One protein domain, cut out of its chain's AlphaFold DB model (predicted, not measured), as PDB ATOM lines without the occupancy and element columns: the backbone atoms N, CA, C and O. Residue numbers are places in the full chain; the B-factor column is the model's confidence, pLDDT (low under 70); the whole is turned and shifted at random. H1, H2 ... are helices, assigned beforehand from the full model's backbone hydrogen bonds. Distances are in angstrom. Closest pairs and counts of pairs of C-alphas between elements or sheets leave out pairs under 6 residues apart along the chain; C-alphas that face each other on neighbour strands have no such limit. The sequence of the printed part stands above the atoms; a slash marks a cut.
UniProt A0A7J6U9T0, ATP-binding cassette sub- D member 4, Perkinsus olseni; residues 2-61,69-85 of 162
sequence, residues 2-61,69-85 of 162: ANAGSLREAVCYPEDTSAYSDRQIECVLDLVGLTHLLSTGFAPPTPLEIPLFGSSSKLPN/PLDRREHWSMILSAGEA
ATOM      1  N   ALA A   2      32.439   6.087  -1.767       52.62
ATOM      2  CA  ALA A   2      32.000   7.353  -2.351       52.62
ATOM      3  C   ALA A   2      33.153   8.356  -2.216       52.62
ATOM      4  O   ALA A   2      33.469   8.768  -1.100       52.62
ATOM      5  N   ASN A   3      33.835   8.672  -3.316       64.12
ATOM      6  CA  ASN A   3      34.872   9.702  -3.314       64.12
ATOM      7  C   ASN A   3      34.240  11.063  -2.998       64.12
ATOM      8  O   ASN A   3      33.136  11.350  -3.457       64.12
ATOM      9  N   ALA A   4      34.937  11.890  -2.218       79.94
ATOM     10  CA  ALA A   4      34.497  13.253  -1.943       79.94
ATOM     11  C   ALA A   4      34.442  14.066  -3.249       79.94
ATOM     12  O   ALA A   4      35.425  14.123  -4.002       79.94
ATOM     13  N   GLY A   5      33.296  14.691  -3.498       87.31
ATOM     14  CA  GLY A   5      33.001  15.479  -4.695       87.31
ATOM     15  C   GLY A   5      32.574  16.893  -4.333       87.31
ATOM     16  O   GLY A   5      32.197  17.148  -3.188       87.31
ATOM     17  N   SER A   6      32.651  17.829  -5.274       91.38
ATOM     18  CA  SER A   6      32.105  19.172  -5.055       91.38
ATOM     19  C   SER A   6      30.571  19.159  -5.029       91.38
ATOM     20  O   SER A   6      29.947  18.249  -5.577       91.38
ATOM     21  N   LEU A   7      29.939  20.152  -4.392       90.94
ATOM     22  CA  LEU A   7      28.474  20.289  -4.457       90.94
ATOM     23  C   LEU A   7      28.009  20.454  -5.909       90.94
ATOM     24  O   LEU A   7      26.994  19.894  -6.307       90.94
ATOM     25  N   ARG A   8      28.797  21.177  -6.712       93.19
ATOM     26  CA  ARG A   8      28.602  21.327  -8.155       93.19
ATOM     27  C   ARG A   8      28.580  19.977  -8.868       93.19
ATOM     28  O   ARG A   8      27.640  19.703  -9.601       93.19
ATOM     29  N   GLU A   9      29.585  19.133  -8.631       91.25
ATOM     30  CA  GLU A   9      29.646  17.776  -9.194       91.25
ATOM     31  C   GLU A   9      28.401  16.969  -8.794       91.25
ATOM     32  O   GLU A   9      27.810  16.304  -9.640       91.25
ATOM     33  N   ALA A  10      27.960  17.072  -7.537       89.94
ATOM     34  CA  ALA A  10      26.798  16.339  -7.041       89.94
ATOM     35  C   ALA A  10      25.466  16.782  -7.680       89.94
ATOM     36  O   ALA A  10      24.591  15.949  -7.887       89.94
ATOM     37  N   VAL A  11      25.309  18.072  -7.997       91.25
ATOM     38  CA  VAL A  11      24.086  18.621  -8.611       91.25
ATOM     39  C   VAL A  11      24.075  18.454 -10.137       91.25
ATOM     40  O   VAL A  11      23.023  18.225 -10.733       91.25
ATOM     41  N   CYS A  12      25.231  18.589 -10.791       89.62
ATOM     42  CA  CYS A  12      25.327  18.544 -12.252       89.62
ATOM     43  C   CYS A  12      25.427  17.121 -12.815       89.62
ATOM     44  O   CYS A  12      25.117  16.933 -13.986       89.62
ATOM     45  N   TYR A  13      25.821  16.125 -12.014       81.56
ATOM     46  CA  TYR A  13      25.965  14.743 -12.478       81.56
ATOM     47  C   TYR A  13      24.691  14.224 -13.176       81.56
ATOM     48  O   TYR A  13      23.607  14.395 -12.623       81.56
ATOM     49  N   PRO A  14      24.791  13.534 -14.333       78.62
ATOM     50  CA  PRO A  14      26.014  13.082 -15.010       78.62
ATOM     51  C   PRO A  14      26.617  14.093 -15.997       78.62
ATOM     52  O   PRO A  14      27.583  13.762 -16.683       78.62
ATOM     53  N   GLU A  15      26.053  15.293 -16.109       80.81
ATOM     54  CA  GLU A  15      26.555  16.317 -17.016       80.81
ATOM     55  C   GLU A  15      27.834  16.983 -16.497       80.81
ATOM     56  O   GLU A  15      28.189  16.911 -15.316       80.81
ATOM     57  N   ASP A  16      28.548  17.639 -17.412       81.69
ATOM     58  CA  ASP A  16      29.753  18.393 -17.087       81.69
ATOM     59  C   ASP A  16      29.412  19.556 -16.139       81.69
ATOM     60  O   ASP A  16      28.404  20.247 -16.290       81.69
ATOM     61  N   THR A  17      30.286  19.814 -15.170       80.12
ATOM     62  CA  THR A  17      30.132  20.912 -14.209       80.12
ATOM     63  C   THR A  17      30.155  22.302 -14.852       80.12
ATOM     64  O   THR A  17      29.723  23.272 -14.228       80.12
ATOM     65  N   SER A  18      30.627  22.402 -16.098       83.06
ATOM     66  CA  SER A  18      30.596  23.606 -16.932       83.06
ATOM     67  C   SER A  18      29.290  23.805 -17.715       83.06
ATOM     68  O   SER A  18      29.092  24.879 -18.286       83.06
ATOM     69  N   ALA A  19      28.384  22.819 -17.726       85.50
ATOM     70  CA  ALA A  19      27.105  22.911 -18.435       85.50
ATOM     71  C   ALA A  19      26.177  23.989 -17.844       85.50
ATOM     72  O   ALA A  19      25.348  24.562 -18.554       85.50
ATOM     73  N   TYR A  20      26.347  24.302 -16.555       90.56
ATOM     74  CA  TYR A  20      25.508  25.242 -15.818       90.56
ATOM     75  C   TYR A  20      26.346  26.318 -15.132       90.56
ATOM     76  O   TYR A  20      27.359  26.039 -14.491       90.56
ATOM     77  N   SER A  21      25.887  27.565 -15.221       92.81
ATOM     78  CA  SER A  21      26.465  28.666 -14.448       92.81
ATOM     79  C   SER A  21      26.159  28.526 -12.956       92.81
ATOM     80  O   SER A  21      25.111  28.003 -12.573       92.81
ATOM     81  N   ASP A  22      27.024  29.083 -12.110       92.56
ATOM     82  CA  ASP A  22      26.875  29.090 -10.646       92.56
ATOM     83  C   ASP A  22      25.491  29.588 -10.232       92.56
ATOM     84  O   ASP A  22      24.794  28.938  -9.461       92.56
ATOM     85  N   ARG A  23      25.025  30.668 -10.867       92.25
ATOM     86  CA  ARG A  23      23.703  31.247 -10.618       92.25
ATOM     87  C   ARG A  23      22.553  30.287 -10.932       92.25
ATOM     88  O   ARG A  23      21.535  30.332 -10.248       92.25
ATOM     89  N   GLN A  24      22.672  29.454 -11.968       93.62
ATOM     90  CA  GLN A  24      21.648  28.447 -12.273       93.62
ATOM     91  C   GLN A  24      21.608  27.377 -11.183       93.62
ATOM     92  O   GLN A  24      20.523  27.035 -10.718       93.62
ATOM     93  N   ILE A  25      22.776  26.904 -10.747       94.06
ATOM     94  CA  ILE A  25      22.907  25.878  -9.707       94.06
ATOM     95  C   ILE A  25      22.376  26.403  -8.368       94.06
ATOM     96  O   ILE A  25      21.560  25.752  -7.721       94.06
ATOM     97  N   GLU A  26      22.766  27.610  -7.972       94.19
ATOM     98  CA  GLU A  26      22.267  28.257  -6.757       94.19
ATOM     99  C   GLU A  26      20.752  28.461  -6.798       94.19
ATOM    100  O   GLU A  26      20.067  28.200  -5.811       94.19
ATOM    101  N   CYS A  27      20.214  28.880  -7.947       94.06
ATOM    102  CA  CYS A  27      18.781  29.093  -8.108       94.06
ATOM    103  C   CYS A  27      17.985  27.794  -7.941       94.06
ATOM    104  O   CYS A  27      16.961  27.807  -7.261       94.06
ATOM    105  N   VAL A  28      18.437  26.670  -8.510       94.12
ATOM    106  CA  VAL A  28      17.727  25.397  -8.313       94.12
ATOM    107  C   VAL A  28      17.868  24.868  -6.892       94.12
ATOM    108  O   VAL A  28      16.892  24.344  -6.363       94.12
ATOM    109  N   LEU A  29      19.029  25.051  -6.251       94.19
ATOM    110  CA  LEU A  29      19.232  24.679  -4.851       94.19
ATOM    111  C   LEU A  29      18.299  25.474  -3.936       94.19
ATOM    112  O   LEU A  29      17.729  24.904  -3.009       94.19
ATOM    113  N   ASP A  30      18.089  26.756  -4.227       93.62
ATOM    114  CA  ASP A  30      17.131  27.589  -3.503       93.62
ATOM    115  C   ASP A  30      15.686  27.126  -3.705       93.62
ATOM    116  O   ASP A  30      14.952  26.941  -2.733       93.62
ATOM    117  N   LEU A  31      15.300  26.816  -4.949       92.12
ATOM    118  CA  LEU A  31      13.966  26.298  -5.263       92.12
ATOM    119  C   LEU A  31      13.625  25.025  -4.482       92.12
ATOM    120  O   LEU A  31      12.472  24.846  -4.091       92.12
ATOM    121  N   VAL A  32      14.607  24.156  -4.236       91.31
ATOM    122  CA  VAL A  32      14.416  22.915  -3.471       91.31
ATOM    123  C   VAL A  32      14.760  23.054  -1.978       91.31
ATOM    124  O   VAL A  32      14.817  22.056  -1.259       91.31
ATOM    125  N   GLY A  33      14.999  24.270  -1.474       90.69
ATOM    126  CA  GLY A  33      15.269  24.523  -0.053       90.69
ATOM    127  C   GLY A  33      16.621  23.995   0.450       90.69
ATOM    128  O   GLY A  33      16.780  23.700   1.635       90.69
ATOM    129  N   LEU A  34      17.601  23.855  -0.440       92.38
ATOM    130  CA  LEU A  34      18.972  23.429  -0.145       92.38
ATOM    131  C   LEU A  34      19.967  24.601  -0.107       92.38
ATOM    132  O   LEU A  34      21.177  24.385  -0.070       92.38
ATOM    133  N   THR A  35      19.483  25.844  -0.030       91.81
ATOM    134  CA  THR A  35      20.305  27.066   0.082       91.81
ATOM    135  C   THR A  35      21.288  27.003   1.252       91.81
ATOM    136  O   THR A  35      22.388  27.545   1.180       91.81
ATOM    137  N   HIS A  36      20.932  26.299   2.329       90.31
ATOM    138  CA  HIS A  36      21.795  26.136   3.497       90.31
ATOM    139  C   HIS A  36      23.110  25.396   3.179       90.31
ATOM    140  O   HIS A  36      24.104  25.615   3.871       90.31
ATOM    141  N   LEU A  37      23.160  24.578   2.117       89.25
ATOM    142  CA  LEU A  37      24.389  23.914   1.668       89.25
ATOM    143  C   LEU A  37      25.422  24.908   1.120       89.25
ATOM    144  O   LEU A  37      26.620  24.628   1.177       89.25
ATOM    145  N   LEU A  38      24.963  26.072   0.645       87.62
ATOM    146  CA  LEU A  38      25.797  27.176   0.163       87.62
ATOM    147  C   LEU A  38      26.356  28.034   1.303       87.62
ATOM    148  O   LEU A  38      27.243  28.854   1.076       87.62
ATOM    149  N   SER A  39      25.860  27.855   2.531       80.00
ATOM    150  CA  SER A  39      26.411  28.549   3.687       80.00
ATOM    151  C   SER A  39      27.837  28.062   3.927       80.00
ATOM    152  O   SER A  39      28.088  26.900   4.272       80.00
ATOM    153  N   THR A  40      28.800  28.959   3.731       62.06
ATOM    154  CA  THR A  40      30.151  28.741   4.220       62.06
ATOM    155  C   THR A  40      30.099  28.839   5.737       62.06
ATOM    156  O   THR A  40      29.784  29.896   6.271       62.06
ATOM    157  N   GLY A  41      30.494  27.790   6.458       54.56
ATOM    158  CA  GLY A  41      30.774  27.885   7.900       54.56
ATOM    159  C   GLY A  41      31.889  28.889   8.255       54.56
ATOM    160  O   GLY A  41      32.264  29.007   9.417       54.56
ATOM    161  N   PHE A  42      32.428  29.610   7.268       48.84
ATOM    162  CA  PHE A  42      33.241  30.799   7.452       48.84
ATOM    163  C   PHE A  42      32.345  31.980   7.820       48.84
ATOM    164  O   PHE A  42      31.593  32.493   6.991       48.84
ATOM    165  N   ALA A  43      32.462  32.443   9.064       42.97
ATOM    166  CA  ALA A  43      32.062  33.802   9.391       42.97
ATOM    167  C   ALA A  43      32.831  34.772   8.468       42.97
ATOM    168  O   ALA A  43      34.016  34.533   8.210       42.97
ATOM    169  N   PRO A  44      32.201  35.851   7.963       47.16
ATOM    170  CA  PRO A  44      32.946  36.893   7.265       47.16
ATOM    171  C   PRO A  44      34.100  37.357   8.169       47.16
ATOM    172  O   PRO A  44      33.892  37.436   9.387       47.16
ATOM    173  N   PRO A  45      35.302  37.645   7.625       47.31
ATOM    174  CA  PRO A  45      36.388  38.168   8.443       47.31
ATOM    175  C   PRO A  45      35.853  39.376   9.206       47.31
ATOM    176  O   PRO A  45      35.181  40.243   8.635       47.31
ATOM    177  N   THR A  46      36.062  39.387  10.521       46.88
ATOM    178  CA  THR A  46      35.589  40.503  11.342       46.88
ATOM    179  C   THR A  46      36.176  41.808  10.791       46.88
ATOM    180  O   THR A  46      37.320  41.807  10.333       46.88
ATOM    181  N   PRO A  47      35.445  42.941  10.826       51.03
ATOM    182  CA  PRO A  47      35.906  44.199  10.221       51.03
ATOM    183  C   PRO A  47      37.280  44.690  10.710       51.03
ATOM    184  O   PRO A  47      37.880  45.555  10.081       51.03
ATOM    185  N   LEU A  48      37.777  44.146  11.825       48.19
ATOM    186  CA  LEU A  48      39.079  44.447  12.419       48.19
ATOM    187  C   LEU A  48      40.267  43.723  11.757       48.19
ATOM    188  O   LEU A  48      41.403  44.100  12.027       48.19
ATOM    189  N   GLU A  49      40.038  42.729  10.893       47.69
ATOM    190  CA  GLU A  49      41.106  42.039  10.144       47.69
ATOM    191  C   GLU A  49      41.364  42.638   8.755       47.69
ATOM    192  O   GLU A  49      42.292  42.216   8.066       47.69
ATOM    193  N   ILE A  50      40.588  43.646   8.338       49.56
ATOM    194  CA  ILE A  50      40.906  44.418   7.135       49.56
ATOM    195  C   ILE A  50      42.104  45.311   7.488       49.56
ATOM    196  O   ILE A  50      41.946  46.220   8.307       49.56
ATOM    197  N   PRO A  51      43.299  45.110   6.900       44.97
ATOM    198  CA  PRO A  51      44.402  46.018   7.142       44.97
ATOM    199  C   PRO A  51      43.993  47.391   6.604       44.97
ATOM    200  O   PRO A  51      43.792  47.565   5.401       44.97
ATOM    201  N   LEU A  52      43.835  48.360   7.508       51.00
ATOM    202  CA  LEU A  52      43.678  49.769   7.165       51.00
ATOM    203  C   LEU A  52      44.850  50.153   6.259       51.00
ATOM    204  O   LEU A  52      46.002  50.148   6.688       51.00
ATOM    205  N   PHE A  53      44.542  50.419   4.990       49.59
ATOM    206  CA  PHE A  53      45.502  50.750   3.942       49.59
ATOM    207  C   PHE A  53      46.379  51.928   4.385       49.59
ATOM    208  O   PHE A  53      45.967  53.087   4.357       49.59
ATOM    209  N   GLY A  54      47.599  51.611   4.805       45.22
ATOM    210  CA  GLY A  54      48.563  52.566   5.319       45.22
ATOM    211  C   GLY A  54      49.963  51.981   5.234       45.22
ATOM    212  O   GLY A  54      50.386  51.230   6.103       45.22
ATOM    213  N   SER A  55      50.683  52.400   4.196       42.50
ATOM    214  CA  SER A  55      52.085  52.105   3.886       42.50
ATOM    215  C   SER A  55      52.364  50.870   3.022       42.50
ATOM    216  O   SER A  55      51.923  49.750   3.256       42.50
ATOM    217  N   SER A  56      53.142  51.150   1.982       51.34
ATOM    218  CA  SER A  56      53.627  50.270   0.931       51.34
ATOM    219  C   SER A  56      54.465  49.120   1.497       51.34
ATOM    220  O   SER A  56      55.671  49.239   1.699       51.34
ATOM    221  N   SER A  57      53.837  47.972   1.722       44.34
ATOM    222  CA  SER A  57      54.527  46.691   1.844       44.34
ATOM    223  C   SER A  57      53.759  45.674   1.017       44.34
ATOM    224  O   SER A  57      52.566  45.486   1.239       44.34
ATOM    225  N   LYS A  58      54.449  45.091   0.031       49.78
ATOM    226  CA  LYS A  58      53.986  44.046  -0.894       49.78
ATOM    227  C   LYS A  58      52.803  43.252  -0.329       49.78
ATOM    228  O   LYS A  58      52.979  42.504   0.631       49.78
ATOM    229  N   LEU A  59      51.635  43.396  -0.958       46.25
ATOM    230  CA  LEU A  59      50.540  42.444  -0.791       46.25
ATOM    231  C   LEU A  59      51.127  41.034  -0.968       46.25
ATOM    232  O   LEU A  59      51.833  40.813  -1.959       46.25
ATOM    233  N   PRO A  60      50.894  40.085  -0.046       43.31
ATOM    234  CA  PRO A  60      51.164  38.696  -0.357       43.31
ATOM    235  C   PRO A  60      50.310  38.352  -1.579       43.31
ATOM    236  O   PRO A  60      49.080  38.386  -1.522       43.31
ATOM    237  N   ASN A  61      50.957  38.079  -2.715       48.56
ATOM    238  CA  ASN A  61      50.286  37.418  -3.828       48.56
ATOM    239  C   ASN A  61      49.642  36.162  -3.238       48.56
ATOM    240  O   ASN A  61      50.372  35.338  -2.694       48.56
ATOM    241  N   PRO A  69      31.252  28.251  -2.592       88.69
ATOM    242  CA  PRO A  69      30.580  27.206  -1.812       88.69
ATOM    243  C   PRO A  69      30.231  25.956  -2.629       88.69
ATOM    244  O   PRO A  69      30.305  24.840  -2.119       88.69
ATOM    245  N   LEU A  70      29.912  26.137  -3.915       90.19
ATOM    246  CA  LEU A  70      29.643  25.041  -4.851       90.19
ATOM    247  C   LEU A  70      30.853  24.123  -5.079       90.19
ATOM    248  O   LEU A  70      30.683  22.939  -5.363       90.19
ATOM    249  N   ASP A  71      32.063  24.653  -4.932       89.75
ATOM    250  CA  ASP A  71      33.311  23.925  -5.147       89.75
ATOM    251  C   ASP A  71      33.808  23.248  -3.855       89.75
ATOM    252  O   ASP A  71      34.817  22.536  -3.871       89.75
ATOM    253  N   ARG A  72      33.081  23.410  -2.735       87.56
ATOM    254  CA  ARG A  72      33.346  22.696  -1.481       87.56
ATOM    255  C   ARG A  72      33.233  21.196  -1.719       87.56
ATOM    256  O   ARG A  72      32.190  20.715  -2.161       87.56
ATOM    257  N   ARG A  73      34.302  20.461  -1.406       89.00
ATOM    258  CA  ARG A  73      34.373  19.010  -1.595       89.00
ATOM    259  C   ARG A  73      34.038  18.285  -0.302       89.00
ATOM    260  O   ARG A  73      34.728  18.477   0.689       89.00
ATOM    261  N   GLU A  74      33.019  17.436  -0.343       88.94
ATOM    262  CA  GLU A  74      32.531  16.684   0.814       88.94
ATOM    263  C   GLU A  74      32.042  15.288   0.404       88.94
ATOM    264  O   GLU A  74      31.847  14.985  -0.778       88.94
ATOM    265  N   HIS A  75      31.782  14.430   1.393       89.00
ATOM    266  CA  HIS A  75      31.054  13.174   1.194       89.00
ATOM    267  C   HIS A  75      29.538  13.417   1.267       89.00
ATOM    268  O   HIS A  75      28.880  13.005   2.221       89.00
ATOM    269  N   TRP A  76      28.974  14.090   0.259       89.06
ATOM    270  CA  TRP A  76      27.562  14.508   0.244       89.06
ATOM    271  C   TRP A  76      26.572  13.375   0.527       89.06
ATOM    272  O   TRP A  76      25.627  13.574   1.280       89.06
ATOM    273  N   SER A  77      26.833  12.163   0.033       84.94
ATOM    274  CA  SER A  77      25.993  10.985   0.297       84.94
ATOM    275  C   SER A  77      25.927  10.567   1.775       84.94
ATOM    276  O   SER A  77      25.065   9.779   2.140       84.94
ATOM    277  N   MET A  78      26.870  11.015   2.609       86.25
ATOM    278  CA  MET A  78      26.897  10.753   4.056       86.25
ATOM    279  C   MET A  78      26.381  11.938   4.879       86.25
ATOM    280  O   MET A  78      25.998  11.751   6.029       86.25
ATOM    281  N   ILE A  79      26.421  13.147   4.315       89.69
ATOM    282  CA  ILE A  79      26.042  14.388   5.005       89.69
ATOM    283  C   ILE A  79      24.560  14.686   4.808       89.69
ATOM    284  O   ILE A  79      23.894  15.122   5.743       89.69
ATOM    285  N   LEU A  80      24.057  14.474   3.592       89.12
ATOM    286  CA  LEU A  80      22.671  14.760   3.263       89.12
ATOM    287  C   LEU A  80      21.763  13.733   3.934       89.12
ATOM    288  O   LEU A  80      21.969  12.522   3.830       89.12
ATOM    289  N   SER A  81      20.714  14.224   4.585       89.19
ATOM    290  CA  SER A  81      19.586  13.377   4.955       89.19
ATOM    291  C   SER A  81      18.932  12.787   3.701       89.19
ATOM    292  O   SER A  81      19.046  13.335   2.603       89.19
ATOM    293  N   ALA A  82      18.179  11.696   3.853       84.25
ATOM    294  CA  ALA A  82      17.501  11.064   2.722       84.25
ATOM    295  C   ALA A  82      16.576  12.039   1.961       84.25
ATOM    296  O   ALA A  82      16.552  12.042   0.734       84.25
ATOM    297  N   GLY A  83      15.869  12.921   2.680       84.69
ATOM    298  CA  GLY A  83      15.029  13.949   2.060       84.69
ATOM    299  C   GLY A  83      15.826  15.061   1.367       84.69
ATOM    300  O   GLY A  83      15.360  15.616   0.378       84.69
ATOM    301  N   GLU A  84      17.023  15.406   1.850       89.69
ATOM    302  CA  GLU A  84      17.902  16.368   1.169       89.69
ATOM    303  C   GLU A  84      18.541  15.776  -0.081       89.69
ATOM    304  O   GLU A  84      18.587  16.457  -1.100       89.69
ATOM    305  N   ALA A  85      18.980  14.517  -0.026       88.69
ATOM    306  CA  ALA A  85      19.492  13.800  -1.187       88.69
ATOM    307  C   ALA A  85      18.438  13.750  -2.303       88.69
ATOM    308  O   ALA A  85      18.723  14.097  -3.444       88.69
TER     309      ALA A  85
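Overview. This is residues 2 to 61 and 69 to 85 of the 162 residues of the protein "ATP-binding cassette sub- D member 4" of Perkinsus olseni (UniProt A0A7J6U9T0). With little regular structure, a compact head of five short helices and loops sends out a long bare arm, residues 42 to 61, which makes the length. In the head, H2 and H4 lie at opposite sides, with H1 near both. The printed part has 77 residues, 28 of them in H1 to H5, all helix; it is only just loose, close to extended, with a radius of gyration of the C-alphas of 17.2 A, spanning 52 by 26 by 24 A.

Along the chain. H2, residues 22 to 31, runs 14.3 A from C-alpha 22 at (26.875, 29.090, -10.646). H1 is residues 7 to 12, H3 35 to 38, H4 76 to 79 and H5 82 to 85, ending at (19.492, 13.800, -1.187).

Arrangement. H2 and H3 only just touch, with 3 pairs of C-alphas within 8 A, the closest Leu 29 and Thr 35, 5.6 A. H1 and H2 are close but not clearly touching, about perpendicular at 87 degrees, closest C-alphas Val 11 and Ile 25, 7.4 A. Every O i to N i+4 pair in H1 and H2 is within hydrogen-bond range; H3, H4 and H5 are too short for one.

Size, cuts and confidence. Residues 62 to 68 are cut out, a gap of 22.3 A between C-alphas 61 and 69. Residues 2 to 3 and 40 to 61 have pLDDT under 70.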